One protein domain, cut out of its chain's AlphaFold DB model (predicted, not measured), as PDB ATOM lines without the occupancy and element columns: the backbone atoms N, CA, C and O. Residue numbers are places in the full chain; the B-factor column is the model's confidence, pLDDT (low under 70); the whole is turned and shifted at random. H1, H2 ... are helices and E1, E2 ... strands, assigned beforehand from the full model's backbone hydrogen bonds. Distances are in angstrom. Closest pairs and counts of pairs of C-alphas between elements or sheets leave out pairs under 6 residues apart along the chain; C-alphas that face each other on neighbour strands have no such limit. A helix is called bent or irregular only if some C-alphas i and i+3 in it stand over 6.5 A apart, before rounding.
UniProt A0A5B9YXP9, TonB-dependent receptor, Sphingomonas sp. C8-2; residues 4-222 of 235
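AT A GLANCE: This is residues 4 to 222 of the 235 residues of the protein "TonB-dependent receptor" of Sphingomonas sp. C8-2 (UniProt A0A5B9YXP9). A long, twisted wall of antiparallel strands runs nearly the length of the domain, bent along its way and left open, with edge strands E1 and E8 apart; at one end H2 and residues 109 to 134 form a small head. The turns E3 to E4, E5 to E6 and E7 to E8 lie at the end away from H2, and H1 is a short helix near the H2 end. The printed part has 219 residues with two named helices and eight named strands, in the order E1 E2 H1 E3 E4 H2 E5 E6 E7 E8, and its class is mostly strand. The sheet is branched at E3. The whole is extended, a rod with a radius of gyration of the C-alphas of 26.8 A and spans of 81 by 35 by 27 A.

IN THESE COORDINATES: E3, residues 40 to 63, is 66.5 A long, and E4, residues 66 to 88, is 64.4 A. E1, residues 4 to 18, measures 45.4 A and starts at C-alpha 4 (133.861, 187.371, 118.942); E2, residues 21 to 24, is 9.8 A. E5, residues 135 to 152, is 54.7 A, E6, residues 158 to 169, 34.2 A, and E7, residues 191 to 204, 40.8 A. E8, residues 209 to 221, is 39.3 A and ends at C-alpha 221 (159.959, 178.334, 99.400). H2, residues 93 to 108, is 22.9 A. H1, residues 29 to 32, is 6.4 A and neither bent nor irregular, but only just.

HOW THE PARTS SIT: E1 and E2 lie on one side of E3 and E4 on the other side; N 11 and O 53 are 2.8 A apart, N 23 and O 41 2.8 A, N 50 and O 78 2.8 A. E3 bends by 52 degrees at residue 52, E4 by 54 degrees at residue 82. E4 and E5 are antiparallel at 162 degrees, with N 75 and O 143 at 2.8 A. E5 E6 E7 E8 form a meander, each strand the antiparallel neighbour of the one before: N 148 and O 164 are 2.8 A apart, N 163 and O 197 2.8 A, N 200 and O 213 2.8 A. H2 only grazes the sheet with residues 93 to 98; its closest C-alphas to E4 are Ser 94 and Asp 88, 5.4 A. H1 is not on the sheet and is apart from H2. In H2 every O i to N i+4 pair is within hydrogen-bond range; H1 is too short for one, and its one O i to N i+3 pair is not within range.

THE WHOLE: The two C-alphas farthest apart, of Gly 110 and Asp 206, are 86.7 A apart. The printed part has no cut. The links H2 to E5 and E6 to E7 are long, 26 and 21 residues. The mean pLDDT of the printed part is 89.4; residues 25 to 40, 175 and 177 are under 70.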
ATOM      1  N   LEU A   4     132.497 187.883 118.971       94.25
ATOM      2  CA  LEU A   4     133.861 187.371 118.942       94.25
ATOM      3  C   LEU A   4     133.880 185.919 119.424       94.25
ATOM      4  O   LEU A   4     133.515 185.642 120.567       94.25
ATOM      5  N   ASP A   5     134.363 185.023 118.574       95.38
ATOM      6  CA  ASP A   5     134.544 183.608 118.873       95.38
ATOM      7  C   ASP A   5     136.047 183.297 118.937       95.38
ATOM      8  O   ASP A   5     136.811 183.584 118.011       95.38
ATOM      9  N   LEU A   6     136.500 182.716 120.052       96.88
ATOM     10  CA  LEU A   6     137.904 182.369 120.276       96.88
ATOM     11  C   LEU A   6     138.038 180.875 120.551       96.88
ATOM     12  O   LEU A   6     137.353 180.314 121.400       96.88
ATOM     13  N   THR A   7     138.965 180.227 119.851       97.25
ATOM     14  CA  THR A   7     139.315 178.822 120.078       97.25
ATOM     15  C   THR A   7     140.823 178.686 120.181       97.25
ATOM     16  O   THR A   7     141.551 179.076 119.271       97.25
ATOM     17  N   ALA A   8     141.305 178.084 121.261       98.00
ATOM     18  CA  ALA A   8     142.717 177.781 121.448       98.00
ATOM     19  C   ALA A   8     142.898 176.317 121.843       98.00
ATOM     20  O   ALA A   8     141.995 175.692 122.400       98.00
ATOM     21  N   GLY A   9     144.070 175.764 121.555       98.06
ATOM     22  CA  GLY A   9     144.347 174.379 121.896       98.06
ATOM     23  C   GLY A   9     145.790 173.971 121.678       98.06
ATOM     24  O   GLY A   9     146.612 174.702 121.122       98.06
ATOM     25  N   VAL A  10     146.080 172.754 122.118       98.19
ATOM     26  CA  VAL A  10     147.366 172.090 121.929       98.19
ATOM     27  C   VAL A  10     147.154 170.752 121.239       98.19
ATOM     28  O   VAL A  10     146.090 170.146 121.326       98.19
ATOM     29  N   ASN A  11     148.169 170.289 120.523       95.44
ATOM     30  CA  ASN A  11     148.164 169.003 119.849       95.44
ATOM     31  C   ASN A  11     149.507 168.303 120.075       95.44
ATOM     32  O   ASN A  11     150.570 168.927 120.021       95.44
ATOM     33  N   TYR A  12     149.436 166.996 120.302       97.00
ATOM     34  CA  TYR A  12     150.578 166.101 120.271       97.00
ATOM     35  C   TYR A  12     150.274 164.955 119.314       97.00
ATOM     36  O   TYR A  12     149.196 164.368 119.372       97.00
ATOM     37  N   GLN A  13     151.235 164.630 118.460       95.50
ATOM     38  CA  GLN A  13     151.149 163.508 117.539       95.50
ATOM     39  C   GLN A  13     152.458 162.723 117.574       95.50
ATOM     40  O   GLN A  13     153.551 163.296 117.588       95.50
ATOM     41  N   PHE A  14     152.330 161.402 117.562       95.44
ATOM     42  CA  PHE A  14     153.422 160.470 117.343       95.44
ATOM     43  C   PHE A  14     153.037 159.546 116.193       95.44
ATOM     44  O   PHE A  14     151.925 159.026 116.173       95.44
ATOM     45  N   ALA A  15     153.952 159.358 115.253       92.69
ATOM     46  CA  ALA A  15     153.842 158.368 114.194       92.69
ATOM     47  C   ALA A  15     155.183 157.643 114.065       92.69
ATOM     48  O   ALA A  15     156.241 158.267 114.180       92.69
ATOM     49  N   GLY A  16     155.132 156.336 113.847       90.88
ATOM     50  CA  GLY A  16     156.279 155.512 113.494       90.88
ATOM     51  C   GLY A  16     155.947 154.741 112.226       90.88
ATOM     52  O   GLY A  16     154.803 154.322 112.056       90.88
ATOM     53  N   ALA A  17     156.923 154.591 111.345       86.50
ATOM     54  CA  ALA A  17     156.806 153.802 110.133       86.50
ATOM     55  C   ALA A  17     158.079 152.976 109.964       86.50
ATOM     56  O   ALA A  17     159.185 153.507 110.068       86.50
ATOM     57  N   ALA A  18     157.908 151.684 109.708       85.69
ATOM     58  CA  ALA A  18     158.964 150.827 109.205       85.69
ATOM     59  C   ALA A  18     158.713 150.638 107.709       85.69
ATOM     60  O   ALA A  18     157.643 150.177 107.315       85.69
ATOM     61  N   GLU A  19     159.685 151.016 106.889       73.31
ATOM     62  CA  GLU A  19     159.605 150.936 105.434       73.31
ATOM     63  C   GLU A  19     160.699 149.991 104.928       73.31
ATOM     64  O   GLU A  19     161.767 150.444 104.512       73.31
ATOM     65  N   PRO A  20     160.488 148.663 104.999       76.50
ATOM     66  CA  PRO A  20     161.334 147.737 104.272       76.50
ATOM     67  C   PRO A  20     161.020 147.867 102.778       76.50
ATOM     68  O   PRO A  20     159.895 147.615 102.347       76.50
ATOM     69  N   ALA A  21     162.012 148.254 101.985       77.06
ATOM     70  CA  ALA A  21     161.894 148.335 100.536       77.06
ATOM     71  C   ALA A  21     162.954 147.449  99.884       77.06
ATOM     72  O   ALA A  21     164.150 147.592 100.134       77.06
ATOM     73  N   THR A  22     162.512 146.518  99.045       76.56
ATOM     74  CA  THR A  22     163.410 145.675  98.256       76.56
ATOM     75  C   THR A  22     163.748 146.398  96.961       76.56
ATOM     76  O   THR A  22     162.858 146.705  96.170       76.56
ATOM     77  N   TYR A  23     165.031 146.647  96.739       73.94
ATOM     78  CA  TYR A  23     165.556 147.242  95.519       73.94
ATOM     79  C   TYR A  23     166.283 146.169  94.726       73.94
ATOM     80  O   TYR A  23     167.249 145.575  95.205       73.94
ATOM     81  N   TYR A  24     165.843 145.919  93.499       70.56
ATOM     82  CA  TYR A  24     166.642 145.127  92.580       70.56
ATOM     83  C   TYR A  24     167.787 145.994  92.111       70.56
ATOM     84  O   TYR A  24     167.563 147.106  91.637       70.56
ATOM     85  N   VAL A  25     169.017 145.504  92.268       63.31
ATOM     86  CA  VAL A  25     170.174 146.325  91.933       63.31
ATOM     87  C   VAL A  25     170.097 146.745  90.475       63.31
ATOM     88  O   VAL A  25     170.266 147.926  90.254       63.31
ATOM     89  N   ALA A  26     169.643 145.882  89.553       61.66
ATOM     90  CA  ALA A  26     169.342 146.199  88.147       61.66
ATOM     91  C   ALA A  26     168.515 147.486  87.900       61.66
ATOM     92  O   ALA A  26     168.691 148.117  86.859       61.66
ATOM     93  N   ASP A  27     167.663 147.892  88.847       66.25
ATOM     94  CA  ASP A  27     166.814 149.089  88.748       66.25
ATOM     95  C   ASP A  27     167.493 150.356  89.309       66.25
ATOM     96  O   ASP A  27     166.964 151.465  89.203       66.25
ATOM     97  N   LEU A  28     168.674 150.217  89.920       64.56
ATOM     98  CA  LEU A  28     169.463 151.317  90.462       64.56
ATOM     99  C   LEU A  28     170.384 151.899  89.386       64.56
ATOM    100  O   LEU A  28     171.102 151.193  88.681       64.56
ATOM    101  N   SER A  29     170.482 153.227  89.341       58.75
ATOM    102  CA  SER A  29     171.424 153.934  88.460       58.75
ATOM    103  C   SER A  29     172.898 153.590  88.730       58.75
ATOM    104  O   SER A  29     173.748 153.789  87.863       58.75
ATOM    105  N   ALA A  30     173.211 153.033  89.906       55.00
ATOM    106  CA  ALA A  30     174.551 152.593  90.289       55.00
ATOM    107  C   ALA A  30     175.029 151.314  89.565       55.00
ATOM    108  O   ALA A  30     176.229 151.041  89.561       55.00
ATOM    109  N   VAL A  31     174.145 150.553  88.904       53.72
ATOM    110  CA  VAL A  31     174.507 149.315  88.168       53.72
ATOM    111  C   VAL A  31     175.495 149.582  87.051       53.72
ATOM    112  O   VAL A  31     176.356 148.753  86.771       53.72
ATOM    113  N   HIS A  32     175.402 150.752  86.417       53.31
ATOM    114  CA  HIS A  32     176.314 151.126  85.339       53.31
ATOM    115  C   HIS A  32     177.759 151.293  85.826       53.31
ATOM    116  O   HIS A  32     178.680 151.159  85.027       53.31
ATOM    117  N   ALA A  33     177.965 151.541  87.123       51.03
ATOM    118  CA  ALA A  33     179.292 151.580  87.728       51.03
ATOM    119  C   ALA A  33     179.767 150.198  88.218       51.03
ATOM    120  O   ALA A  33     180.972 149.984  88.335       51.03
ATOM    121  N   PHE A  34     178.851 149.253  88.481       53.12
ATOM    122  CA  PHE A  34     179.166 147.971  89.125       53.12
ATOM    123  C   PHE A  34     178.352 146.798  88.542       53.12
ATOM    124  O   PHE A  34     177.358 146.375  89.133       53.12
ATOM    125  N   PRO A  35     178.796 146.194  87.425       51.22
ATOM    126  CA  PRO A  35     178.072 145.115  86.741       51.22
ATOM    127  C   PRO A  35     178.080 143.758  87.480       51.22
ATOM    128  O   PRO A  35     177.546 142.781  86.965       51.22
ATOM    129  N   VAL A  36     178.700 143.670  88.664       53.44
ATOM    130  CA  VAL A  36     178.882 142.423  89.440       53.44
ATOM    131  C   VAL A  36     177.775 142.205  90.481       53.44
ATOM    132  O   VAL A  36     177.628 141.102  91.001       53.44
ATOM    133  N   VAL A  37     176.961 143.223  90.781       57.94
ATOM    134  CA  VAL A  37     175.874 143.105  91.763       57.94
ATOM    135  C   VAL A  37     174.593 142.689  91.038       57.94
ATOM    136  O   VAL A  37     173.946 143.500  90.378       57.94
ATOM    137  N   THR A  38     174.261 141.399  91.096       54.59
ATOM    138  CA  THR A  38     173.266 140.775  90.205       54.59
ATOM    139  C   THR A  38     171.896 140.530  90.839       54.59
ATOM    140  O   THR A  38     170.986 140.104  90.128       54.59
ATOM    141  N   GLN A  39     171.705 140.807  92.136       63.72
ATOM    142  CA  GLN A  39     170.439 140.541  92.835       63.72
ATOM    143  C   GLN A  39     170.001 141.660  93.788       63.72
ATOM    144  O   GLN A  39     170.609 142.726  93.859       63.72
ATOM    145  N   ALA A  40     168.846 141.451  94.422       67.38
ATOM    146  CA  ALA A  40     168.171 142.429  95.253       67.38
ATOM    147  C   ALA A  40     168.984 142.828  96.492       67.38
ATOM    148  O   ALA A  40     169.839 142.110  96.995       67.38
ATOM    149  N   THR A  41     168.651 143.993  97.009       74.50
ATOM    150  CA  THR A  41     169.134 144.579  98.258       74.50
ATOM    151  C   THR A  41     167.913 145.072  99.012       74.50
ATOM    152  O   THR A  41     166.882 145.387  98.411       74.50
ATOM    153  N   ILE A  42     167.982 145.092 100.335       81.06
ATOM    154  CA  ILE A  42     166.838 145.450 101.172       81.06
ATOM    155  C   ILE A  42     167.194 146.725 101.915       81.06
ATOM    156  O   ILE A  42     168.050 146.727 102.796       81.06
ATOM    157  N   GLN A  43     166.520 147.817 101.580       83.06
ATOM    158  CA  GLN A  43     166.545 149.013 102.400       83.06
ATOM    159  C   GLN A  43     165.687 148.753 103.626       83.06
ATOM    160  O   GLN A  43     164.468 148.627 103.529       83.06
ATOM    161  N   GLN A  44     166.333 148.668 104.782       85.00
ATOM    162  CA  GLN A  44     165.652 148.620 106.062       85.00
ATOM    163  C   GLN A  44     165.746 150.000 106.687       85.00
ATOM    164  O   GLN A  44     166.832 150.554 106.858       85.00
ATOM    165  N   THR A  45     164.604 150.605 106.979       85.06
ATOM    166  CA  THR A  45     164.561 151.934 107.578       85.06
ATOM    167  C   THR A  45     163.347 152.053 108.478       85.06
ATOM    168  O   THR A  45     162.221 151.790 108.058       85.06
ATOM    169  N   GLU A  46     163.581 152.473 109.718       90.31
ATOM    170  CA  GLU A  46     162.524 152.872 110.633       90.31
ATOM    171  C   GLU A  46     162.606 154.382 110.868       90.31
ATOM    172  O   GLU A  46     163.668 154.941 111.149       90.31
ATOM    173  N   GLN A  47     161.474 155.069 110.729       90.88
ATOM    174  CA  GLN A  47     161.370 156.500 110.981       90.88
ATOM    175  C   GLN A  47     160.303 156.785 112.027       90.88
ATOM    176  O   GLN A  47     159.197 156.245 111.991       90.88
ATOM    177  N   THR A  48     160.611 157.698 112.948       93.19
ATOM    178  CA  THR A  48     159.626 158.212 113.905       93.19
ATOM    179  C   THR A  48     159.487 159.723 113.810       93.19
ATOM    180  O   THR A  48     160.464 160.471 113.722       93.19
ATOM    181  N   HIS A  49     158.240 160.179 113.868       93.62
ATOM    182  CA  HIS A  49     157.829 161.566 113.742       93.62
ATOM    183  C   HIS A  49     157.063 161.965 115.005       93.62
ATOM    184  O   HIS A  49     156.055 161.357 115.368       93.62
ATOM    185  N   ARG A  50     157.553 162.987 115.708       95.62
ATOM    186  CA  ARG A  50     156.913 163.564 116.899       95.62
ATOM    187  C   ARG A  50     156.582 165.019 116.641       95.62
ATOM    188  O   ARG A  50     157.490 165.814 116.428       95.62
ATOM    189  N   THR A  51     155.313 165.377 116.763       96.69
ATOM    190  CA  THR A  51     154.835 166.740 116.538       96.69
ATOM    191  C   THR A  51     154.167 167.268 117.794       96.69
ATOM    192  O   THR A  51     153.347 166.594 118.414       96.69
ATOM    193  N   ARG A  52     154.532 168.486 118.189       98.06
ATOM    194  CA  ARG A  52     153.908 169.244 119.279       98.06
ATOM    195  C   ARG A  52     153.476 170.587 118.731       98.06
ATOM    196  O   ARG A  52     154.296 171.272 118.125       98.06
ATOM    197  N   ALA A  53     152.233 170.979 118.954       97.62
ATOM    198  CA  ALA A  53     151.732 172.256 118.478       97.62
ATOM    199  C   ALA A  53     150.832 172.948 119.495       97.62
ATOM    200  O   ALA A  53     150.152 172.293 120.281       97.62
ATOM    201  N   ALA A  54     150.804 174.272 119.420       98.38
ATOM    202  CA  ALA A  54     149.832 175.127 120.082       98.38
ATOM    203  C   ALA A  54     149.219 176.062 119.037       98.38
ATOM    204  O   ALA A  54     149.918 176.515 118.124       98.38
ATOM    205  N   PHE A  55     147.921 176.324 119.141       98.19
ATOM    206  CA  PHE A  55     147.212 177.169 118.193       98.19
ATOM    207  C   PHE A  55     146.174 178.053 118.873       98.19
ATOM    208  O   PHE A  55     145.646 177.725 119.935       98.19
ATOM    209  N   VAL A  56     145.866 179.155 118.200       98.38
ATOM    210  CA  VAL A  56     144.768 180.058 118.520       98.38
ATOM    211  C   VAL A  56     144.088 180.468 117.221       98.38
ATOM    212  O   VAL A  56     144.754 180.725 116.218       98.38
ATOM    213  N   ASN A  57     142.765 180.505 117.238       98.19
ATOM    214  CA  ASN A  57     141.924 181.036 116.181       98.19
ATOM    215  C   ASN A  57     140.956 182.041 116.797       98.19
ATOM    216  O   ASN A  57     140.408 181.802 117.875       98.19
ATOM    217  N   VAL A  58     140.755 183.141 116.091       98.00
ATOM    218  CA  VAL A  58     139.828 184.209 116.442       98.00
ATOM    219  C   VAL A  58     138.947 184.463 115.231       98.00
ATOM    220  O   VAL A  58     139.452 184.610 114.118       98.00
ATOM    221  N   GLU A  59     137.644 184.513 115.445       97.06
ATOM    222  CA  GLU A  59     136.655 184.906 114.451       97.06
ATOM    223  C   GLU A  59     135.842 186.067 115.013       97.06
ATOM    224  O   GLU A  59     135.362 186.030 116.143       97.06
ATOM    225  N   TRP A  60     135.752 187.137 114.238       96.69
ATOM    226  CA  TRP A  60     135.094 188.369 114.616       96.69
ATOM    227  C   TRP A  60     134.045 188.724 113.571       96.69
ATOM    228  O   TRP A  60     134.358 188.937 112.398       96.69
ATOM    229  N   HIS A  61     132.794 188.804 114.008       95.06
ATOM    230  CA  HIS A  61     131.669 189.288 113.222       95.06
ATOM    231  C   HIS A  61     131.415 190.745 113.605       95.06
ATOM    232  O   HIS A  61     130.642 191.018 114.518       95.06
ATOM    233  N   ALA A  62     132.089 191.680 112.931       90.75
ATOM    234  CA  ALA A  62     131.960 193.107 113.238       90.75
ATOM    235  C   ALA A  62     130.564 193.652 112.887       90.75
ATOM    236  O   ALA A  62     130.068 194.591 113.506       90.75
ATOM    237  N   ALA A  63     129.935 193.071 111.864       91.50
ATOM    238  CA  ALA A  63     128.581 193.374 111.425       91.50
ATOM    239  C   ALA A  63     127.965 192.132 110.770       91.50
ATOM    240  O   ALA A  63     128.678 191.198 110.408       91.50
ATOM    241  N   ASP A  64     126.656 192.147 110.521       89.06
ATOM    242  CA  ASP A  64     125.961 191.004 109.903       89.06
ATOM    243  C   ASP A  64     126.492 190.695 108.484       89.06
ATOM    244  O   ASP A  64     126.448 189.559 108.014       89.06
ATOM    245  N   GLN A  65     127.072 191.710 107.837       93.81
ATOM    246  CA  GLN A  65     127.679 191.657 106.508       93.81
ATOM    247  C   GLN A  65     129.203 191.481 106.505       93.81
ATOM    248  O   GLN A  65     129.763 191.221 105.445       93.81
ATOM    249  N   PHE A  66     129.906 191.661 107.628       95.88
ATOM    250  CA  PHE A  66     131.374 191.637 107.647       95.88
ATOM    251  C   PHE A  66     131.910 190.722 108.739       95.88
ATOM    252  O   PHE A  66     131.618 190.901 109.923       95.88
ATOM    253  N   SER A  67     132.772 189.795 108.331       96.44
ATOM    254  CA  SER A  67     133.526 188.954 109.252       96.44
ATOM    255  C   SER A  67     135.003 188.902 108.903       96.44
ATOM    256  O   SER A  67     135.393 188.886 107.733       96.44
ATOM    257  N   LEU A  68     135.814 188.855 109.952       97.12
ATOM    258  CA  LEU A  68     137.256 188.704 109.910       97.12
ATOM    259  C   LEU A  68     137.625 187.484 110.750       97.12
ATOM    260  O   LEU A  68     137.197 187.364 111.892       97.12
ATOM    261  N   SER A  69     138.449 186.593 110.217       97.19
ATOM    262  CA  SER A  69     139.010 185.487 110.986       97.19
ATOM    263  C   SER A  69     140.521 185.442 110.851       97.19
ATOM    264  O   SER A  69     141.092 185.754 109.806       97.19
ATOM    265  N   GLY A  70     141.181 185.063 111.935       97.94
ATOM    266  CA  GLY A  70     142.625 184.966 112.033       97.94
ATOM    267  C   GLY A  70     143.021 183.735 112.831       97.94
ATOM    268  O   GLY A  70     142.329 183.331 113.761       97.94
ATOM    269  N   GLY A  71     144.140 183.121 112.476       98.00
ATOM    270  CA  GLY A  71     144.654 181.962 113.190       98.00
ATOM    271  C   GLY A  71     146.167 181.896 113.159       98.00
ATOM    272  O   GLY A  71     146.788 182.220 112.149       98.00
ATOM    273  N   LEU A  72     146.750 181.442 114.264       98.00
ATOM    274  CA  LEU A  72     148.177 181.184 114.424       98.00
ATOM    275  C   LEU A  72     148.366 179.773 114.978       98.00
ATOM    276  O   LEU A  72     147.654 179.347 115.887       98.00
ATOM    277  N   ARG A  73     149.360 179.054 114.463       98.06
ATOM    278  CA  ARG A  73     149.769 177.743 114.968       98.06
ATOM    279  C   ARG A  73     151.285 177.646 115.001       98.06
ATOM    280  O   ARG A  73     151.936 177.645 113.957       98.06
ATOM    281  N   TYR A  74     151.836 177.494 116.198       97.62
ATOM    282  CA  TYR A  74     153.240 177.153 116.387       97.62
ATOM    283  C   TYR A  74     153.381 175.639 116.488       97.62
ATOM    284  O   TYR A  74     152.717 175.009 117.311       97.62
ATOM    285  N   THR A  75     154.244 175.051 115.663       97.81
ATOM    286  CA  THR A  75     154.482 173.609 115.627       97.81
ATOM    287  C   THR A  75     155.972 173.311 115.716       97.81
ATOM    288  O   THR A  75     156.771 173.896 114.993       97.81
ATOM    289  N   LYS A  76     156.341 172.373 116.587       96.94
ATOM    290  CA  LYS A  76     157.675 171.781 116.685       96.94
ATOM    291  C   LYS A  76     157.595 170.314 116.287       96.94
ATOM    292  O   LYS A  76     156.904 169.534 116.946       96.94
ATOM    293  N   ALA A  77     158.308 169.955 115.228       96.19
ATOM    294  CA  ALA A  77     158.423 168.593 114.729       96.19
ATOM    295  C   ALA A  77     159.820 168.037 115.037       96.19
ATOM    296  O   ALA A  77     160.827 168.739 114.946       96.19
ATOM    297  N   THR A  78     159.890 166.772 115.435       95.62
ATOM    298  CA  THR A  78     161.129 166.027 115.658       95.62
ATOM    299  C   THR A  78     161.063 164.742 114.858       95.62
ATOM    300  O   THR A  78     160.134 163.954 115.025       95.62
ATOM    301  N   HIS A  79     162.089 164.525 114.051       94.38
ATOM    302  CA  HIS A  79     162.233 163.380 113.171       94.38
ATOM    303  C   HIS A  79     163.415 162.546 113.639       94.38
ATOM    304  O   HIS A  79     164.458 163.096 114.013       94.38
ATOM    305  N   ARG A  80     163.253 161.227 113.635       93.62
ATOM    306  CA  ARG A  80     164.342 160.287 113.890       93.62
ATOM    307  C   ARG A  80     164.361 159.212 112.826       93.62
ATOM    308  O   ARG A  80     163.305 158.679 112.502       93.62
ATOM    309  N   LEU A  81     165.561 158.913 112.365       91.50
ATOM    310  CA  LEU A  81     165.912 157.745 111.586       91.50
ATOM    311  C   LEU A  81     166.534 156.740 112.551       91.50
ATOM    312  O   LEU A  81     167.423 157.117 113.318       91.50
ATOM    313  N   ILE A  82     166.031 155.514 112.553       90.38
ATOM    314  CA  ILE A  82     166.449 154.452 113.463       90.38
ATOM    315  C   ILE A  82     166.939 153.283 112.619       90.38
ATOM    316  O   ILE A  82     166.240 152.851 111.700       90.38
ATOM    317  N   ASP A  83     168.149 152.823 112.935       89.19
ATOM    318  CA  ASP A  83     168.798 151.644 112.352       89.19
ATOM    319  C   ASP A  83     168.657 151.540 110.828       89.19
ATOM    320  O   ASP A  83     168.430 150.467 110.265       89.19
ATOM    321  N   SER A  84     168.784 152.679 110.143       88.69
ATOM    322  CA  SER A  84     168.677 152.717 108.693       88.69
ATOM    323  C   SER A  84     169.922 152.111 108.073       88.69
ATOM    324  O   SER A  84     171.051 152.516 108.372       88.69
ATOM    325  N   CYS A  85     169.711 151.116 107.225       88.81
ATOM    326  CA  CYS A  85     170.771 150.495 106.466       88.81
ATOM    327  C   CYS A  85     170.227 149.831 105.204       88.81
ATOM    328  O   CYS A  85     169.188 149.166 105.210       88.81
ATOM    329  N   PHE A  86     171.004 149.952 104.137       87.44
ATOM    330  CA  PHE A  86     170.898 149.105 102.971       87.44
ATOM    331  C   PHE A  86     171.583 147.763 103.220       87.44
ATOM    332  O   PHE A  86     172.787 147.711 103.474       87.44
ATOM    333  N   ARG A  87     170.807 146.683 103.203       88.62
ATOM    334  CA  ARG A  87     171.244 145.330 103.555       88.62
ATOM    335  C   ARG A  87     171.384 144.469 102.308       88.62
ATOM    336  O   ARG A  87     170.618 144.600 101.352       88.62
ATOM    337  N   ASP A  88     172.346 143.560 102.351       88.00
ATOM    338  CA  ASP A  88     172.419 142.437 101.419       88.00
ATOM    339  C   ASP A  88     171.137 141.589 101.546       88.00
ATOM    340  O   ASP A  88     170.629 141.409 102.655       88.00
ATOM    341  N   ALA A  89     170.573 141.095 100.439       84.94
ATOM    342  CA  ALA A  89     169.319 140.332 100.487       84.94
ATOM    343  C   ALA A  89     169.471 138.905 101.047       84.94
ATOM    344  O   ALA A  89     168.462 138.225 101.242       84.94
ATOM    345  N   GLY A  90     170.696 138.454 101.337       87.50
ATOM    346  CA  GLY A  90     170.979 137.151 101.940       87.50
ATOM    347  C   GLY A  90     171.852 136.233 101.087       87.50
ATOM    348  O   GLY A  90     172.298 135.209 101.594       87.50
ATOM    349  N   ASP A  91     172.112 136.578  99.824       83.56
ATOM    350  CA  ASP A  91     172.923 135.770  98.903       83.56
ATOM    351  C   ASP A  91     174.430 136.088  98.973       83.56
ATOM    352  O   ASP A  91     175.249 135.332  98.449       83.56
ATOM    353  N   GLY A  92     174.803 137.179  99.653       86.38
ATOM    354  CA  GLY A  92     176.184 137.603  99.855       86.38
ATOM    355  C   GLY A  92     176.817 138.333  98.671       86.38
ATOM    356  O   GLY A  92     177.993 138.694  98.756       86.38
ATOM    357  N   THR A  93     176.089 138.572  97.577       84.94
ATOM    358  CA  THR A  93     176.644 139.230  96.383       84.94
ATOM    359  C   THR A  93     176.977 140.696  96.652       84.94
ATOM    360  O   THR A  93     178.080 141.158  96.340       84.94
ATOM    361  N   SER A  94     176.060 141.418  97.301       83.81
ATOM    362  CA  SER A  94     176.254 142.823  97.669       83.81
ATOM    363  C   SER A  94     177.271 142.948  98.795       83.81
ATOM    364  O   SER A  94     178.136 143.821  98.740       83.81
ATOM    365  N   ALA A  95     177.222 142.039  99.774       89.12
ATOM    366  CA  ALA A  95     178.215 141.960 100.841       89.12
ATOM    367  C   ALA A  95     179.636 141.768 100.281       89.12
ATOM    368  O   ALA A  95     180.536 142.523 100.638       89.12
ATOM    369  N   GLY A  96     179.838 140.828  99.352       88.88
ATOM    370  CA  GLY A  96     181.141 140.581  98.730       88.88
ATOM    371  C   GLY A  96     181.651 141.760  97.894       88.88
ATOM    372  O   GLY A  96     182.816 142.147  98.013       88.88
ATOM    373  N   ALA A  97     180.780 142.376  97.088       86.00
ATOM    374  CA  ALA A  97     181.141 143.544  96.284       86.00
ATOM    375  C   ALA A  97     181.546 144.744  97.160       86.00
ATOM    376  O   ALA A  97     182.586 145.367  96.932       86.00
ATOM    377  N   LEU A  98     180.762 145.042  98.200       88.75
ATOM    378  CA  LEU A  98     181.036 146.148  99.119       88.75
ATOM    379  C   LEU A  98     182.232 145.854 100.030       88.75
ATOM    380  O   LEU A  98     182.986 146.778 100.321       88.75
ATOM    381  N   ALA A  99     182.484 144.592 100.395       93.25
ATOM    382  CA  ALA A  99     183.704 144.191 101.093       93.25
ATOM    383  C   ALA A  99     184.958 144.512 100.270       93.25
ATOM    384  O   ALA A  99     185.927 145.056 100.802       93.25
ATOM    385  N   PHE A 100     184.933 144.219  98.965       90.69
ATOM    386  CA  PHE A 100     186.037 144.531  98.057       90.69
ATOM    387  C   PHE A 100     186.254 146.044  97.914       90.69
ATOM    388  O   PHE A 100     187.387 146.525  98.026       90.69
ATOM    389  N   ILE A 101     185.173 146.806  97.706       89.19
ATOM    390  CA  ILE A 101     185.229 148.271  97.585       89.19
ATOM    391  C   ILE A 101     185.744 148.896  98.886       89.19
ATOM    392  O   ILE A 101     186.693 149.680  98.857       89.19
ATOM    393  N   SER A 102     185.177 148.503 100.029       93.75
ATOM    394  CA  SER A 102     185.609 148.932 101.362       93.75
ATOM    395  C   SER A 102     187.091 148.643 101.586       93.75
ATOM    396  O   SER A 102     187.850 149.554 101.917       93.75
ATOM    397  N   ALA A 103     187.539 147.406 101.347       94.75
ATOM    398  CA  ALA A 103     188.936 147.018 101.519       94.75
ATOM    399  C   ALA A 103     189.878 147.873 100.660       94.75
ATOM    400  O   ALA A 103     190.906 148.338 101.155       94.75
ATOM    401  N   SER A 104     189.494 148.137  99.410       93.00
ATOM    402  CA  SER A 104     190.271 148.953  98.474       93.00
ATOM    403  C   SER A 104     190.366 150.415  98.923       93.00
ATOM    404  O   SER A 104     191.460 150.975  98.992       93.00
ATOM    405  N   LEU A 105     189.237 151.032  99.290       93.69
ATOM    406  CA  LEU A 105     189.194 152.423  99.755       93.69
ATOM    407  C   LEU A 105     189.924 152.610 101.091       93.69
ATOM    408  O   LEU A 105     190.589 153.625 101.299       93.69
ATOM    409  N   ARG A 106     189.839 151.624 101.990       96.38
ATOM    410  CA  ARG A 106     190.571 151.627 103.263       96.38
ATOM    411  C   ARG A 106     192.069 151.501 103.042       96.38
ATOM    412  O   ARG A 106     192.812 152.319 103.580       96.38
ATOM    413  N   ALA A 107     192.502 150.563 102.200       94.38
ATOM    414  CA  ALA A 107     193.912 150.401 101.852       94.38
ATOM    415  C   ALA A 107     194.494 151.681 101.227       94.38
ATOM    416  O   ALA A 107     195.572 152.117 101.625       94.38
ATOM    417  N   ALA A 108     193.744 152.346 100.338       93.88
ATOM    418  CA  ALA A 108     194.138 153.629  99.749       93.88
ATOM    419  C   ALA A 108     194.306 154.761 100.785       93.88
ATOM    420  O   ALA A 108     195.045 155.713 100.545       93.88
ATOM    421  N   ARG A 109     193.653 154.654 101.948       95.06
ATOM    422  CA  ARG A 109     193.770 155.585 103.084       95.06
ATOM    423  C   ARG A 109     194.723 155.089 104.182       95.06
ATOM    424  O   ARG A 109     194.743 155.660 105.268       95.06
ATOM    425  N   GLY A 110     195.487 154.021 103.933       95.38
ATOM    426  CA  GLY A 110     196.398 153.423 104.917       95.38
ATOM    427  C   GLY A 110     195.697 152.706 106.078       95.38
ATOM    428  O   GLY A 110     196.327 152.404 107.088       95.38
ATOM    429  N   ALA A 111     194.397 152.430 105.955       96.19
ATOM    430  CA  ALA A 111     193.619 151.705 106.949       96.19
ATOM    431  C   ALA A 111     193.564 150.205 106.618       96.19
ATOM    432  O   ALA A 111     193.442 149.810 105.459       96.19
ATOM    433  N   ALA A 112     193.605 149.353 107.647       95.69
ATOM    434  CA  ALA A 112     193.520 147.904 107.467       95.69
ATOM    435  C   ALA A 112     192.162 147.493 106.857       95.69
ATOM    436  O   ALA A 112     191.126 147.983 107.333       95.69
ATOM    437  N   PRO A 113     192.132 146.601 105.848       95.19
ATOM    438  CA  PRO A 113     190.888 146.082 105.286       95.19
ATOM    439  C   PRO A 113     190.125 145.247 106.330       95.19
ATOM    440  O   PRO A 113     190.738 144.619 107.190       95.19
ATOM    441  N   ARG A 114     188.788 145.277 106.264       95.75
ATOM    442  CA  ARG A 114     187.879 144.596 107.207       95.75
ATOM    443  C   ARG A 114     186.756 143.822 106.483       95.75
ATOM    444  O   ARG A 114     185.579 144.099 106.725       95.75
ATOM    445  N   PRO A 115     187.073 142.915 105.536       93.44
ATOM    446  CA  PRO A 115     186.050 142.205 104.766       93.44
ATOM    447  C   PRO A 115     185.159 141.305 105.636       93.44
ATOM    448  O   PRO A 115     184.031 141.019 105.256       93.44
ATOM    449  N   GLU A 116     185.625 140.900 106.822       94.19
ATOM    450  CA  GLU A 116     184.896 140.047 107.766       94.19
ATOM    451  C   GLU A 116     183.592 140.661 108.299       94.19
ATOM    452  O   GLU A 116     182.731 139.935 108.790       94.19
ATOM    453  N   LEU A 117     183.434 141.986 108.209       94.94
ATOM    454  CA  LEU A 117     182.230 142.687 108.664       94.94
ATOM    455  C   LEU A 117     181.076 142.615 107.652       94.94
ATOM    456  O   LEU A 117     179.944 142.967 107.983       94.94
ATOM    457  N   PHE A 118     181.352 142.159 106.431       94.00
ATOM    458  CA  PHE A 118     180.381 142.049 105.354       94.00
ATOM    459  C   PHE A 118     179.923 140.598 105.233       94.00
ATOM    460  O   PHE A 118     180.608 139.750 104.664       94.00
ATOM    461  N   VAL A 119     178.747 140.315 105.779       94.00
ATOM    462  CA  VAL A 119     178.145 138.977 105.772       94.00
ATOM    463  C   VAL A 119     176.872 138.960 104.925       94.00
ATOM    464  O   VAL A 119     176.211 139.999 104.821       94.00
ATOM    465  N   PRO A 120     176.486 137.810 104.341       92.00
ATOM    466  CA  PRO A 120     175.190 137.666 103.685       92.00
ATOM    467  C   PRO A 120     174.046 138.087 104.614       92.00
ATOM    468  O   PRO A 120     174.032 137.740 105.798       92.00
ATOM    469  N   GLY A 121     173.107 138.883 104.102       90.19
ATOM    470  CA  GLY A 121     172.022 139.454 104.910       90.19
ATOM    471  C   GLY A 121     172.454 140.582 105.859       90.19
ATOM    472  O   GLY A 121     171.637 141.062 106.647       90.19
ATOM    473  N   GLY A 122     173.730 140.973 105.845       91.81
ATOM    474  CA  GLY A 122     174.305 142.021 106.681       91.81
ATOM    475  C   GLY A 122     174.062 143.429 106.142       91.81
ATOM    476  O   GLY A 122     173.574 143.631 105.031       91.81
ATOM    477  N   CYS A 123     174.415 144.424 106.956       92.06
ATOM    478  CA  CYS A 123     174.403 145.820 106.540       92.06
ATOM    479  C   CYS A 123     175.560 146.098 105.572       92.06
ATOM    480  O   CYS A 123     176.683 145.683 105.839       92.06
ATOM    481  N   VAL A 124     175.298 146.811 104.475       90.25
ATOM    482  CA  VAL A 124     176.314 147.172 103.471       90.25
ATOM    483  C   VAL A 124     176.410 148.684 103.225       90.25
ATOM    484  O   VAL A 124     177.100 149.125 102.312       90.25
ATOM    485  N   THR A 125     175.738 149.497 104.046       90.06
ATOM    486  CA  THR A 125     175.892 150.962 104.057       90.06
ATOM    487  C   THR A 125     177.195 151.353 104.740       90.06
ATOM    488  O   THR A 125     177.415 150.967 105.882       90.06
ATOM    489  N   LEU A 126     178.034 152.134 104.065       91.88
ATOM    490  CA  LEU A 126     179.365 152.511 104.528       91.88
ATOM    491  C   LEU A 126     179.369 153.851 105.275       91.88
ATOM    492  O   LEU A 126     178.757 154.823 104.822       91.88
ATOM    493  N   ASP A 127     180.094 153.912 106.391       92.25
ATOM    494  CA  ASP A 127     180.455 155.153 107.083       92.25
ATOM    495  C   ASP A 127     181.643 155.885 106.420       92.25
ATOM    496  O   ASP A 127     182.124 155.529 105.337       92.25
ATOM    497  N   ASP A 128     182.117 156.948 107.073       91.56
ATOM    498  CA  ASP A 128     183.237 157.758 106.596       91.56
ATOM    499  C   ASP A 128     184.558 156.944 106.608       91.56
ATOM    500  O   ASP A 128     185.417 157.121 105.732       91.56
ATOM    501  N   GLU A 129     184.667 155.967 107.515       93.00
ATOM    502  CA  GLU A 129     185.717 154.952 107.638       93.00
ATOM    503  C   GLU A 129     185.578 153.779 106.649       93.00
ATOM    504  O   GLU A 129     186.443 152.895 106.617       93.00
ATOM    505  N   GLN A 130     184.557 153.791 105.787       93.75
ATOM    506  CA  GLN A 130     184.254 152.745 104.806       93.75
ATOM    507  C   GLN A 130     183.908 151.391 105.442       93.75
ATOM    508  O   GLN A 130     184.206 150.344 104.869       93.75
ATOM    509  N   LEU A 131     183.318 151.386 106.631       95.00
ATOM    510  CA  LEU A 131     182.848 150.194 107.333       95.00
ATOM    511  C   LEU A 131     181.316 150.147 107.352       95.00
ATOM    512  O   LEU A 131     180.672 151.194 107.286       95.00
ATOM    513  N   PRO A 132     180.714 148.947 107.420       94.44
ATOM    514  CA  PRO A 132     179.267 148.821 107.453       94.44
ATOM    515  C   PRO A 132     178.702 149.402 108.758       94.44
ATOM    516  O   PRO A 132     179.155 149.041 109.846       94.44
ATOM    517  N   VAL A 133     177.694 150.273 108.656       93.19
ATOM    518  CA  VAL A 133     177.124 151.004 109.797       93.19
ATOM    519  C   VAL A 133     175.596 151.056 109.754       93.19
ATOM    520  O   VAL A 133     174.987 151.268 108.706       93.19
ATOM    521  N   LEU A 134     174.963 150.920 110.921       92.00
ATOM    522  CA  LEU A 134     173.552 151.266 111.101       92.00
ATOM    523  C   LEU A 134     173.429 152.767 111.351       92.00
ATOM    524  O   LEU A 134     173.988 153.297 112.314       92.00
ATOM    525  N   THR A 135     172.677 153.456 110.499       90.44
ATOM    526  CA  THR A 135     172.572 154.912 110.562       90.44
ATOM    527  C   THR A 135     171.410 155.335 111.449       90.44
ATOM    528  O   THR A 135     170.252 154.992 111.206       90.44
ATOM    529  N   ASN A 136     171.732 156.118 112.476       92.00
ATOM    530  CA  ASN A 136     170.785 156.666 113.434       92.00
ATOM    531  C   ASN A 136     170.902 158.188 113.429       92.00
ATOM    532  O   ASN A 136     171.933 158.732 113.811       92.00
ATOM    533  N   GLU A 137     169.841 158.881 113.028       92.31
ATOM    534  CA  GLU A 137     169.876 160.333 112.848       92.31
ATOM    535  C   GLU A 137     168.686 161.011 113.514       92.31
ATOM    536  O   GLU A 137     167.576 160.479 113.587       92.31
ATOM    537  N   ARG A 138     168.873 162.251 113.977       93.75
ATOM    538  CA  ARG A 138     167.790 163.052 114.563       93.75
ATOM    539  C   ARG A 138     167.875 164.515 114.150       93.75
ATOM    540  O   ARG A 138     168.847 165.190 114.465       93.75
ATOM    541  N   PHE A 139     166.771 165.057 113.636       93.88
ATOM    542  CA  PHE A 139     166.620 166.501 113.455       93.88
ATOM    543  C   PHE A 139     165.292 167.014 114.012       93.88
ATOM    544  O   PHE A 139     164.381 166.265 114.376       93.88
ATOM    545  N   SER A 140     165.200 168.328 114.193       94.38
ATOM    546  CA  SER A 140     163.974 168.993 114.631       94.38
ATOM    547  C   SER A 140     163.793 170.305 113.893       94.38
ATOM    548  O   SER A 140     164.769 170.995 113.603       94.38
ATOM    549  N   GLU A 141     162.541 170.653 113.631       94.56
ATOM    550  CA  GLU A 141     162.156 171.870 112.928       94.56
ATOM    551  C   GLU A 141     161.009 172.557 113.661       94.56
ATOM    552  O   GLU A 141     160.190 171.918 114.327       94.56
ATOM    553  N   ASN A 142     160.961 173.878 113.527       95.44
ATOM    554  CA  ASN A 142     159.874 174.692 114.044       95.44
ATOM    555  C   ASN A 142     159.180 175.407 112.883       95.44
ATOM    556  O   ASN A 142     159.823 175.848 111.920       95.44
ATOM    557  N   ASN A 143     157.869 175.575 113.020       95.75
ATOM    558  CA  ASN A 143     157.037 176.272 112.062       95.75
ATOM    559  C   ASN A 143     156.015 177.175 112.755       95.75
ATOM    560  O   ASN A 143     155.399 176.779 113.743       95.75
ATOM    561  N   LEU A 144     155.816 178.368 112.198       96.50
ATOM    562  CA  LEU A 144     154.697 179.241 112.528       96.50
ATOM    563  C   LEU A 144     153.792 179.342 111.300       96.50
ATOM    564  O   LEU A 144     154.109 180.053 110.341       96.50
ATOM    565  N   SER A 145     152.683 178.611 111.346       97.38
ATOM    566  CA  SER A 145     151.621 178.676 110.348       97.38
ATOM    567  C   SER A 145     150.596 179.717 110.767       97.38
ATOM    568  O   SER A 145     150.324 179.882 111.959       97.38
ATOM    569  N   TRP A 146     150.015 180.409 109.797       97.88
ATOM    570  CA  TRP A 146     149.002 181.417 110.071       97.88
ATOM    571  C   TRP A 146     147.985 181.526 108.944       97.88
ATOM    572  O   TRP A 146     148.249 181.108 107.820       97.88
ATOM    573  N   ARG A 147     146.816 182.083 109.246       98.00
ATOM    574  CA  ARG A 147     145.798 182.431 108.252       98.00
ATOM    575  C   ARG A 147     145.064 183.696 108.663       98.00
ATOM    576  O   ARG A 147     144.852 183.907 109.853       98.00
ATOM    577  N   VAL A 148     144.670 184.494 107.684       98.06
ATOM    578  CA  VAL A 148     143.791 185.650 107.848       98.06
ATOM    579  C   VAL A 148     142.801 185.644 106.695       98.06
ATOM    580  O   VAL A 148     143.209 185.585 105.538       98.06
ATOM    581  N   ASN A 149     141.514 185.720 107.010       97.94
ATOM    582  CA  ASN A 149     140.435 185.777 106.037       97.94
ATOM    583  C   ASN A 149     139.497 186.933 106.380       97.94
ATOM    584  O   ASN A 149     139.065 187.060 107.523       97.94
ATOM    585  N   ALA A 150     139.180 187.746 105.380       97.75
ATOM    586  CA  ALA A 150     138.152 188.767 105.453       97.75
ATOM    587  C   ALA A 150     137.040 188.412 104.470       97.75
ATOM    588  O   ALA A 150     137.304 188.058 103.320       97.75
ATOM    589  N   SER A 151     135.797 188.545 104.912       97.19
ATOM    590  CA  SER A 151     134.624 188.245 104.104       97.19
ATOM    591  C   SER A 151     133.578 189.337 104.242       97.19
ATOM    592  O   SER A 151     133.292 189.793 105.351       97.19
ATOM    593  N   TRP A 152     132.979 189.702 103.116       97.31
ATOM    594  CA  TRP A 152     131.942 190.711 103.010       97.31
ATOM    595  C   TRP A 152     130.734 190.144 102.261       97.31
ATOM    596  O   TRP A 152     130.862 189.636 101.149       97.31
ATOM    597  N   LYS A 153     129.563 190.227 102.887       96.69
ATOM    598  CA  LYS A 153     128.262 189.796 102.373       96.69
ATOM    599  C   LYS A 153     127.338 191.010 102.269       96.69
ATOM    600  O   LYS A 153     126.649 191.306 103.240       96.69
ATOM    601  N   PRO A 154     127.358 191.752 101.148       94.38
ATOM    602  CA  PRO A 154     126.497 192.922 100.966       94.38
ATOM    603  C   PRO A 154     125.006 192.603 101.148       94.38
ATOM    604  O   PRO A 154     124.263 193.425 101.675       94.38
ATOM    605  N   ASP A 155     124.588 191.405 100.733       93.56
ATOM    606  CA  ASP A 155     123.225 190.890 100.847       93.56
ATOM    607  C   ASP A 155     123.226 189.350 100.995       93.56
ATOM    608  O   ASP A 155     124.267 188.726 101.218       93.56
ATOM    609  N   SER A 156     122.045 188.722 100.912       91.75
ATOM    610  CA  SER A 156     121.892 187.265 101.032       91.75
ATOM    611  C   SER A 156     122.383 186.463  99.825       91.75
ATOM    612  O   SER A 156     122.524 185.244  99.933       91.75
ATOM    613  N   ASP A 157     122.616 187.119  98.692       94.88
ATOM    614  CA  ASP A 157     122.933 186.495  97.413       94.88
ATOM    615  C   ASP A 157     124.414 186.655  97.039       94.88
ATOM    616  O   ASP A 157     124.919 185.887  96.217       94.88
ATOM    617  N   MET A 158     125.141 187.582  97.670       96.31
ATOM    618  CA  MET A 158     126.536 187.892  97.355       96.31
ATOM    619  C   MET A 158     127.490 187.649  98.535       96.31
ATOM    620  O   MET A 158     127.250 188.059  99.667       96.31
ATOM    621  N   LEU A 159     128.642 187.036  98.252       97.19
ATOM    622  CA  LEU A 159     129.764 186.907  99.181       97.19
ATOM    623  C   LEU A 159     131.077 187.192  98.453       97.19
ATOM    624  O   LEU A 159     131.445 186.468  97.534       97.19
ATOM    625  N   PHE A 160     131.822 188.175  98.937       98.06
ATOM    626  CA  PHE A 160     133.198 188.454  98.545       98.06
ATOM    627  C   PHE A 160     134.139 188.074  99.679       98.06
ATOM    628  O   PHE A 160     133.806 188.251 100.852       98.06
ATOM    629  N   TYR A 161     135.317 187.556  99.356       97.88
ATOM    630  CA  TYR A 161     136.293 187.201 100.375       97.88
ATOM    631  C   TYR A 161     137.727 187.322  99.876       97.88
ATOM    632  O   TYR A 161     138.015 187.114  98.700       97.88
ATOM    633  N   ALA A 162     138.624 187.616 100.808       98.25
ATOM    634  CA  ALA A 162     140.062 187.599 100.613       98.25
ATOM    635  C   ALA A 162     140.707 186.772 101.726       98.25
ATOM    636  O   ALA A 162     140.300 186.847 102.887       98.25
ATOM    637  N   ASN A 163     141.714 185.980 101.382       97.94
ATOM    638  CA  ASN A 163     142.413 185.105 102.308       97.94
ATOM    639  C   ASN A 163     143.919 185.150 102.044       97.94
ATOM    640  O   ASN A 163     144.364 185.098 100.901       97.94
ATOM    641  N   ALA A 164     144.698 185.203 103.117       98.06
ATOM    642  CA  ALA A 164     146.137 185.019 103.092       98.06
ATOM    643  C   ALA A 164     146.507 183.968 104.134       98.06
ATOM    644  O   ALA A 164     146.051 184.020 105.278       98.06
ATOM    645  N   SER A 165     147.331 182.998 103.758       97.81
ATOM    646  CA  SER A 165     147.741 181.945 104.678       97.81
ATOM    647  C   SER A 165     149.167 181.484 104.437       97.81
ATOM    648  O   SER A 165     149.683 181.522 103.324       97.81
ATOM    649  N   ARG A 166     149.797 181.036 105.520       96.94
ATOM    650  CA  ARG A 166     151.103 180.401 105.532       96.94
ATOM    651  C   ARG A 166     150.973 178.985 106.057       96.94
ATOM    652  O   ARG A 166     150.663 178.788 107.233       96.94
ATOM    653  N   GLY A 167     151.275 178.021 105.199       94.31
ATOM    654  CA  GLY A 167     151.372 176.606 105.532       94.31
ATOM    655  C   GLY A 167     152.803 176.084 105.442       94.31
ATOM    656  O   GLY A 167     153.740 176.800 105.070       94.31
ATOM    657  N   TYR A 168     152.966 174.808 105.775       94.56
ATOM    658  CA  TYR A 168     154.218 174.092 105.576       94.56
ATOM    659  C   TYR A 168     153.984 172.604 105.348       94.56
ATOM    660  O   TYR A 168     152.974 172.048 105.783       94.56
ATOM    661  N   LYS A 169     154.957 171.961 104.708       91.50
ATOM    662  CA  LYS A 169     155.083 170.508 104.643       91.50
ATOM    663  C   LYS A 169     156.303 170.112 105.467       91.50
ATOM    664  O   LYS A 169     157.364 170.713 105.319       91.50
ATOM    665  N   SER A 170     156.137 169.152 106.373       90.00
ATOM    666  CA  SER A 170     157.218 168.713 107.262       90.00
ATOM    667  C   SER A 170     158.393 168.137 106.469       90.00
ATOM    668  O   SER A 170     158.191 167.535 105.414       90.00
ATOM    669  N   GLY A 171     159.607 168.280 107.000       89.38
ATOM    670  CA  GLY A 171     160.754 167.522 106.518       89.38
ATOM    671  C   GLY A 171     160.618 166.013 106.756       89.38
ATOM    672  O   GLY A 171     159.748 165.556 107.508       89.38
ATOM    673  N   SER A 172     161.505 165.234 106.140       87.06
ATOM    674  CA  SER A 172     161.674 163.801 106.412       87.06
ATOM    675  C   SER A 172     163.102 163.353 106.114       87.06
ATOM    676  O   SER A 172     163.882 164.079 105.492       87.06
ATOM    677  N   TYR A 173     163.444 162.136 106.535       87.38
ATOM    678  CA  TYR A 173     164.602 161.461 105.963       87.38
ATOM    679  C   TYR A 173     164.233 160.818 104.635       87.38
ATOM    680  O   TYR A 173     163.078 160.453 104.396       87.38
ATOM    681  N   ILE A 174     165.237 160.696 103.774       76.31
ATOM    682  CA  ILE A 174     165.120 159.988 102.509       76.31
ATOM    683  C   ILE A 174     165.139 158.488 102.819       76.31
ATOM    684  O   ILE A 174     166.072 157.996 103.448       76.31
ATOM    685  N   SER A 175     164.107 157.776 102.372       69.44
ATOM    686  CA  SER A 175     163.983 156.318 102.468       69.44
ATOM    687  C   SER A 175     164.294 155.712 101.096       69.44
ATOM    688  O   SER A 175     163.411 155.243 100.389       69.44
ATOM    689  N   THR A 176     165.539 155.868 100.641       70.75
ATOM    690  CA  THR A 176     166.000 155.329  99.350       70.75
ATOM    691  C   THR A 176     167.233 154.461  99.548       70.75
ATOM    692  O   THR A 176     167.909 154.569 100.575       70.75
ATOM    693  N   ALA A 177     167.526 153.621  98.558       68.69
ATOM    694  CA  ALA A 177     168.744 152.829  98.494       68.69
ATOM    695  C   ALA A 177     169.976 153.746  98.460       68.69
ATOM    696  O   ALA A 177     170.221 154.435  97.466       68.69
ATOM    697  N   VAL A 178     170.757 153.753  99.543       74.50
ATOM    698  CA  VAL A 178     172.030 154.477  99.607       74.50
ATOM    699  C   VAL A 178     173.099 153.597 100.249       74.50
ATOM    700  O   VAL A 178     172.919 153.067 101.339       74.50
ATOM    701  N   PHE A 179     174.253 153.486  99.593       79.19
ATOM    702  CA  PHE A 179     175.414 152.751 100.109       79.19
ATOM    703  C   PHE A 179     176.322 153.577 101.028       79.19
ATOM    704  O   PHE A 179     177.309 153.052 101.529       79.19
ATOM    705  N   VAL A 180     176.026 154.859 101.249       84.94
ATOM    706  CA  VAL A 180     176.858 155.785 102.028       84.94
ATOM    707  C   VAL A 180     176.023 156.489 103.094       84.94
ATOM    708  O   VAL A 180     175.049 157.181 102.792       84.94
ATOM    709  N   ALA A 181     176.421 156.337 104.356       86.06
ATOM    710  CA  ALA A 181     175.669 156.824 105.510       86.06
ATOM    711  C   ALA A 181     175.556 158.358 105.551       86.06
ATOM    712  O   ALA A 181     174.585 158.913 106.066       86.06
ATOM    713  N   SER A 182     176.530 159.068 104.973       84.75
ATOM    714  CA  SER A 182     176.577 160.535 104.947       84.75
ATOM    715  C   SER A 182     175.387 161.183 104.228       84.75
ATOM    716  O   SER A 182     175.051 162.332 104.516       84.75
ATOM    717  N   VAL A 183     174.691 160.462 103.346       82.31
ATOM    718  CA  VAL A 183     173.477 160.969 102.687       82.31
ATOM    719  C   VAL A 183     172.319 161.083 103.678       82.31
ATOM    720  O   VAL A 183     171.587 162.070 103.640       82.31
ATOM    721  N   TYR A 184     172.188 160.150 104.628       82.19
ATOM    722  CA  TYR A 184     171.151 160.218 105.665       82.19
ATOM    723  C   TYR A 184     171.351 161.400 106.627       82.19
ATOM    724  O   TYR A 184     170.375 161.898 107.190       82.19
ATOM    725  N   LYS A 185     172.587 161.913 106.754       81.12
ATOM    726  CA  LYS A 185     172.908 163.126 107.533       81.12
ATOM    727  C   LYS A 185     172.307 164.406 106.928       81.12
ATOM    728  O   LYS A 185     172.266 165.437 107.598       81.12
ATOM    729  N   ASN A 186     171.821 164.355 105.684       84.00
ATOM    730  CA  ASN A 186     171.214 165.483 104.974       84.00
ATOM    731  C   ASN A 186     169.699 165.267 104.785       84.00
ATOM    732  O   ASN A 186     169.256 164.892 103.697       84.00
ATOM    733  N   PRO A 187     168.875 165.490 105.827       84.62
ATOM    734  CA  PRO A 187     167.431 165.320 105.724       84.62
ATOM    735  C   PRO A 187     166.790 166.365 104.809       84.62
ATOM    736  O   PRO A 187     167.244 167.511 104.712       84.62
ATOM    737  N   VAL A 188     165.652 165.994 104.220       87.44
ATOM    738  CA  VAL A 188     164.795 166.920 103.483       87.44
ATOM    739  C   VAL A 188     164.174 167.894 104.483       87.44
ATOM    740  O   VAL A 188     163.497 167.479 105.425       87.44
ATOM    741  N   ARG A 189     164.413 169.195 104.295       90.06
ATOM    742  CA  ARG A 189     163.905 170.267 105.167       90.06
ATOM    743  C   ARG A 189     162.447 170.606 104.873       90.06
ATOM    744  O   ARG A 189     161.920 170.256 103.816       90.06
ATOM    745  N   GLN A 190     161.790 171.279 105.816       90.25
ATOM    746  CA  GLN A 190     160.403 171.712 105.639       90.25
ATOM    747  C   GLN A 190     160.229 172.650 104.433       90.25
ATOM    748  O   GLN A 190     160.984 173.606 104.265       90.25
ATOM    749  N   GLU A 191     159.166 172.432 103.663       90.94
ATOM    750  CA  GLU A 191     158.715 173.347 102.607       90.94
ATOM    751  C   GLU A 191     157.725 174.355 103.191       90.94
ATOM    752  O   GLU A 191     156.903 174.008 104.045       90.94
ATOM    753  N   ARG A 192     157.775 175.607 102.734       91.88
ATOM    754  CA  ARG A 192     156.884 176.686 103.181       91.88
ATOM    755  C   ARG A 192     156.044 177.188 102.013       91.88
ATOM    756  O   ARG A 192     156.583 177.469 100.950       91.88
ATOM    757  N   ASN A 193     154.746 177.368 102.246       93.56
ATOM    758  CA  ASN A 193     153.809 177.865 101.239       93.56
ATOM    759  C   ASN A 193     153.076 179.109 101.747       93.56
ATOM    760  O   ASN A 193     152.417 179.046 102.788       93.56
ATOM    761  N   MET A 194     153.189 180.213 101.015       96.12
ATOM    762  CA  MET A 194     152.380 181.419 101.177       96.12
ATOM    763  C   MET A 194     151.290 181.435 100.109       96.12
ATOM    764  O   MET A 194     151.594 181.506  98.925       96.12
ATOM    765  N   ALA A 195     150.029 181.392 100.525       97.06
ATOM    766  CA  ALA A 195     148.874 181.353  99.642       97.06
ATOM    767  C   ALA A 195     148.017 182.609  99.808       97.06
ATOM    768  O   ALA A 195     147.657 182.965 100.933       97.06
ATOM    769  N   TYR A 196     147.656 183.225  98.690       97.88
ATOM    770  CA  TYR A 196     146.733 184.348  98.603       97.88
ATOM    771  C   TYR A 196     145.553 183.961  97.721       97.88
ATOM    772  O   TYR A 196     145.735 183.377  96.651       97.88
ATOM    773  N   GLU A 197     144.351 184.305  98.162       97.94
ATOM    774  CA  GLU A 197     143.112 184.021  97.453       97.94
ATOM    775  C   GLU A 197     142.173 185.223  97.537       97.94
ATOM    776  O   GLU A 197     141.999 185.813  98.603       97.94
ATOM    777  N   LEU A 198     141.556 185.569  96.412       98.19
ATOM    778  CA  LEU A 198     140.494 186.568  96.321       98.19
ATOM    779  C   LEU A 198     139.346 185.961  95.523       98.19
ATOM    780  O   LEU A 198     139.553 185.550  94.384       98.19
ATOM    781  N   GLY A 199     138.146 185.910  96.094       97.75
ATOM    782  CA  GLY A 199     137.018 185.243  95.459       97.75
ATOM    783  C   GLY A 199     135.667 185.890  95.711       97.75
ATOM    784  O   GLY A 199     135.491 186.746  96.579       97.75
ATOM    785  N   ALA A 200     134.706 185.454  94.906       97.81
ATOM    786  CA  ALA A 200     133.320 185.873  94.937       97.81
ATOM    787  C   ALA A 200     132.393 184.669  94.727       97.81
ATOM    788  O   ALA A 200     132.672 183.774  93.924       97.81
ATOM    789  N   LYS A 201     131.269 184.669  95.437       97.25
ATOM    790  CA  LYS A 201     130.155 183.736  95.265       97.25
ATOM    791  C   LYS A 201     128.881 184.547  95.084       97.25
ATOM    792  O   LYS A 201     128.597 185.410  95.910       97.25
ATOM    793  N   LEU A 202     128.142 184.272  94.017       96.69
ATOM    794  CA  LEU A 202     126.939 184.998  93.626       96.69
ATOM    795  C   LEU A 202     125.794 184.009  93.409       96.69
ATOM    796  O   LEU A 202     125.952 183.018  92.698       96.69
ATOM    797  N   SER A 203     124.640 184.295  93.995       96.12
ATOM    798  CA  SER A 203     123.388 183.582  93.761       96.12
ATOM    799  C   SER A 203     122.504 184.440  92.861       96.12
ATOM    800  O   SER A 203     122.237 185.597  93.152       96.12
ATOM    801  N   LEU A 204     122.081 183.896  91.726       92.50
ATOM    802  CA  LEU A 204     121.336 184.593  90.681       92.50
ATOM    803  C   LEU A 204     119.992 183.893  90.441       92.50
ATOM    804  O   LEU A 204     119.813 182.729  90.812       92.50
ATOM    805  N   LEU A 205     119.064 184.589  89.773       92.69
ATOM    806  CA  LEU A 205     117.758 184.054  89.358       92.69
ATOM    807  C   LEU A 205     116.954 183.474  90.539       92.69
ATOM    808  O   LEU A 205     116.582 182.303  90.511       92.69
ATOM    809  N   ASP A 206     116.745 184.259  91.601       88.44
ATOM    810  CA  ASP A 206     116.097 183.815  92.849       88.44
ATOM    811  C   ASP A 206     116.753 182.557  93.443       88.44
ATOM    812  O   ASP A 206     116.085 181.586  93.807       88.44
ATOM    813  N   ARG A 207     118.093 182.567  93.503       89.62
ATOM    814  CA  ARG A 207     118.934 181.467  94.008       89.62
ATOM    815  C   ARG A 207     118.818 180.156  93.216       89.62
ATOM    816  O   ARG A 207     119.162 179.094  93.730       89.62
ATOM    817  N   ARG A 208     118.384 180.210  91.952       94.12
ATOM    818  CA  ARG A 208     118.354 179.045  91.041       94.12
ATOM    819  C   ARG A 208     119.680 178.802  90.322       94.12
ATOM    820  O   ARG A 208     119.893 177.708  89.808       94.12
ATOM    821  N   LEU A 209     120.562 179.801  90.279       95.25
ATOM    822  CA  LEU A 209     121.897 179.702  89.691       95.25
ATOM    823  C   LEU A 209     122.944 180.188  90.695       95.25
ATOM    824  O   LEU A 209     122.780 181.253  91.279       95.25
ATOM    825  N   GLN A 210     124.036 179.443  90.868       96.00
ATOM    826  CA  GLN A 210     125.160 179.849  91.712       96.00
ATOM    827  C   GLN A 210     126.433 179.976  90.871       96.00
ATOM    828  O   GLN A 210     126.861 179.016  90.232       96.00
ATOM    829  N   LEU A 211     127.044 181.159  90.887       96.44
ATOM    830  CA  LEU A 211     128.308 181.458  90.227       96.44
ATOM    831  C   LEU A 211     129.401 181.627  91.288       96.44
ATOM    832  O   LEU A 211     129.266 182.449  92.191       96.44
ATOM    833  N   ASN A 212     130.498 180.884  91.165       97.25
ATOM    834  CA  ASN A 212     131.657 180.999  92.048       97.25
ATOM    835  C   ASN A 212     132.903 181.293  91.211       97.25
ATOM    836  O   ASN A 212     133.135 180.626  90.204       97.25
ATOM    837  N   GLY A 213     133.714 182.259  91.635       97.50
ATOM    838  CA  GLY A 213     134.978 182.593  90.982       97.50
ATOM    839  C   GLY A 213     136.032 183.006  92.002       97.50
ATOM    840  O   GLY A 213     135.705 183.641  93.002       97.50
ATOM    841  N   ALA A 214     137.288 182.641  91.763       97.50
ATOM    842  CA  ALA A 214     138.400 182.999  92.634       97.50
ATOM    843  C   ALA A 214     139.719 183.096  91.860       97.50
ATOM    844  O   ALA A 214     139.927 182.407  90.861       97.50
ATOM    845  N   LEU A 215     140.605 183.959  92.349       97.81
ATOM    846  CA  LEU A 215     141.983 184.131  91.910       97.81
ATOM    847  C   LEU A 215     142.912 183.630  93.009       97.81
ATOM    848  O   LEU A 215     142.693 183.924  94.183       97.81
ATOM    849  N   PHE A 216     143.964 182.916  92.615       96.38
ATOM    850  CA  PHE A 216     144.915 182.302  93.534       96.38
ATOM    851  C   PHE A 216     146.346 182.670  93.153       96.38
ATOM    852  O   PHE A 216     146.706 182.651  91.976       96.38
ATOM    853  N   TYR A 217     147.173 182.944  94.158       96.06
ATOM    854  CA  TYR A 217     148.609 183.146  94.002       96.06
ATOM    855  C   TYR A 217     149.366 182.432  95.123       96.06
ATOM    856  O   TYR A 217     149.004 182.556  96.294       96.06
ATOM    857  N   TYR A 218     150.418 181.693  94.766       93.06
ATOM    858  CA  TYR A 218     151.221 180.906  95.701       93.06
ATOM    859  C   TYR A 218     152.705 181.264  95.575       93.06
ATOM    860  O   TYR A 218     153.263 181.194  94.481       93.06
ATOM    861  N   ASP A 219     153.347 181.593  96.696       91.75
ATOM    862  CA  ASP A 219     154.803 181.716  96.826       91.75
ATOM    863  C   ASP A 219     155.330 180.532  97.656       91.75
ATOM    864  O   ASP A 219     155.068 180.408  98.859       91.75
ATOM    865  N   LEU A 220     156.038 179.626  96.981       88.06
ATOM    866  CA  LEU A 220     156.590 178.394  97.542       88.06
ATOM    867  C   LEU A 220     158.091 178.566  97.781       88.06
ATOM    868  O   LEU A 220     158.843 178.860  96.854       88.06
ATOM    869  N   LYS A 221     158.542 178.306  99.012       84.94
ATOM    870  CA  LYS A 221     159.959 178.334  99.400       84.94
ATOM    871  C   LYS A 221     160.403 176.972  99.908       84.94
ATOM    872  O   LYS A 221     159.641 176.295 100.597       84.94
ATOM    873  N   ASP A 222     161.644 176.609  99.589       80.19
ATOM    874  CA  ASP A 222     162.253 175.325  99.961       80.19
ATOM    875  C   ASP A 222     161.424 174.129  99.468       80.19
ATOM    876  O   ASP A 222     161.158 173.173 100.197       80.19
TER     877      ASP A 222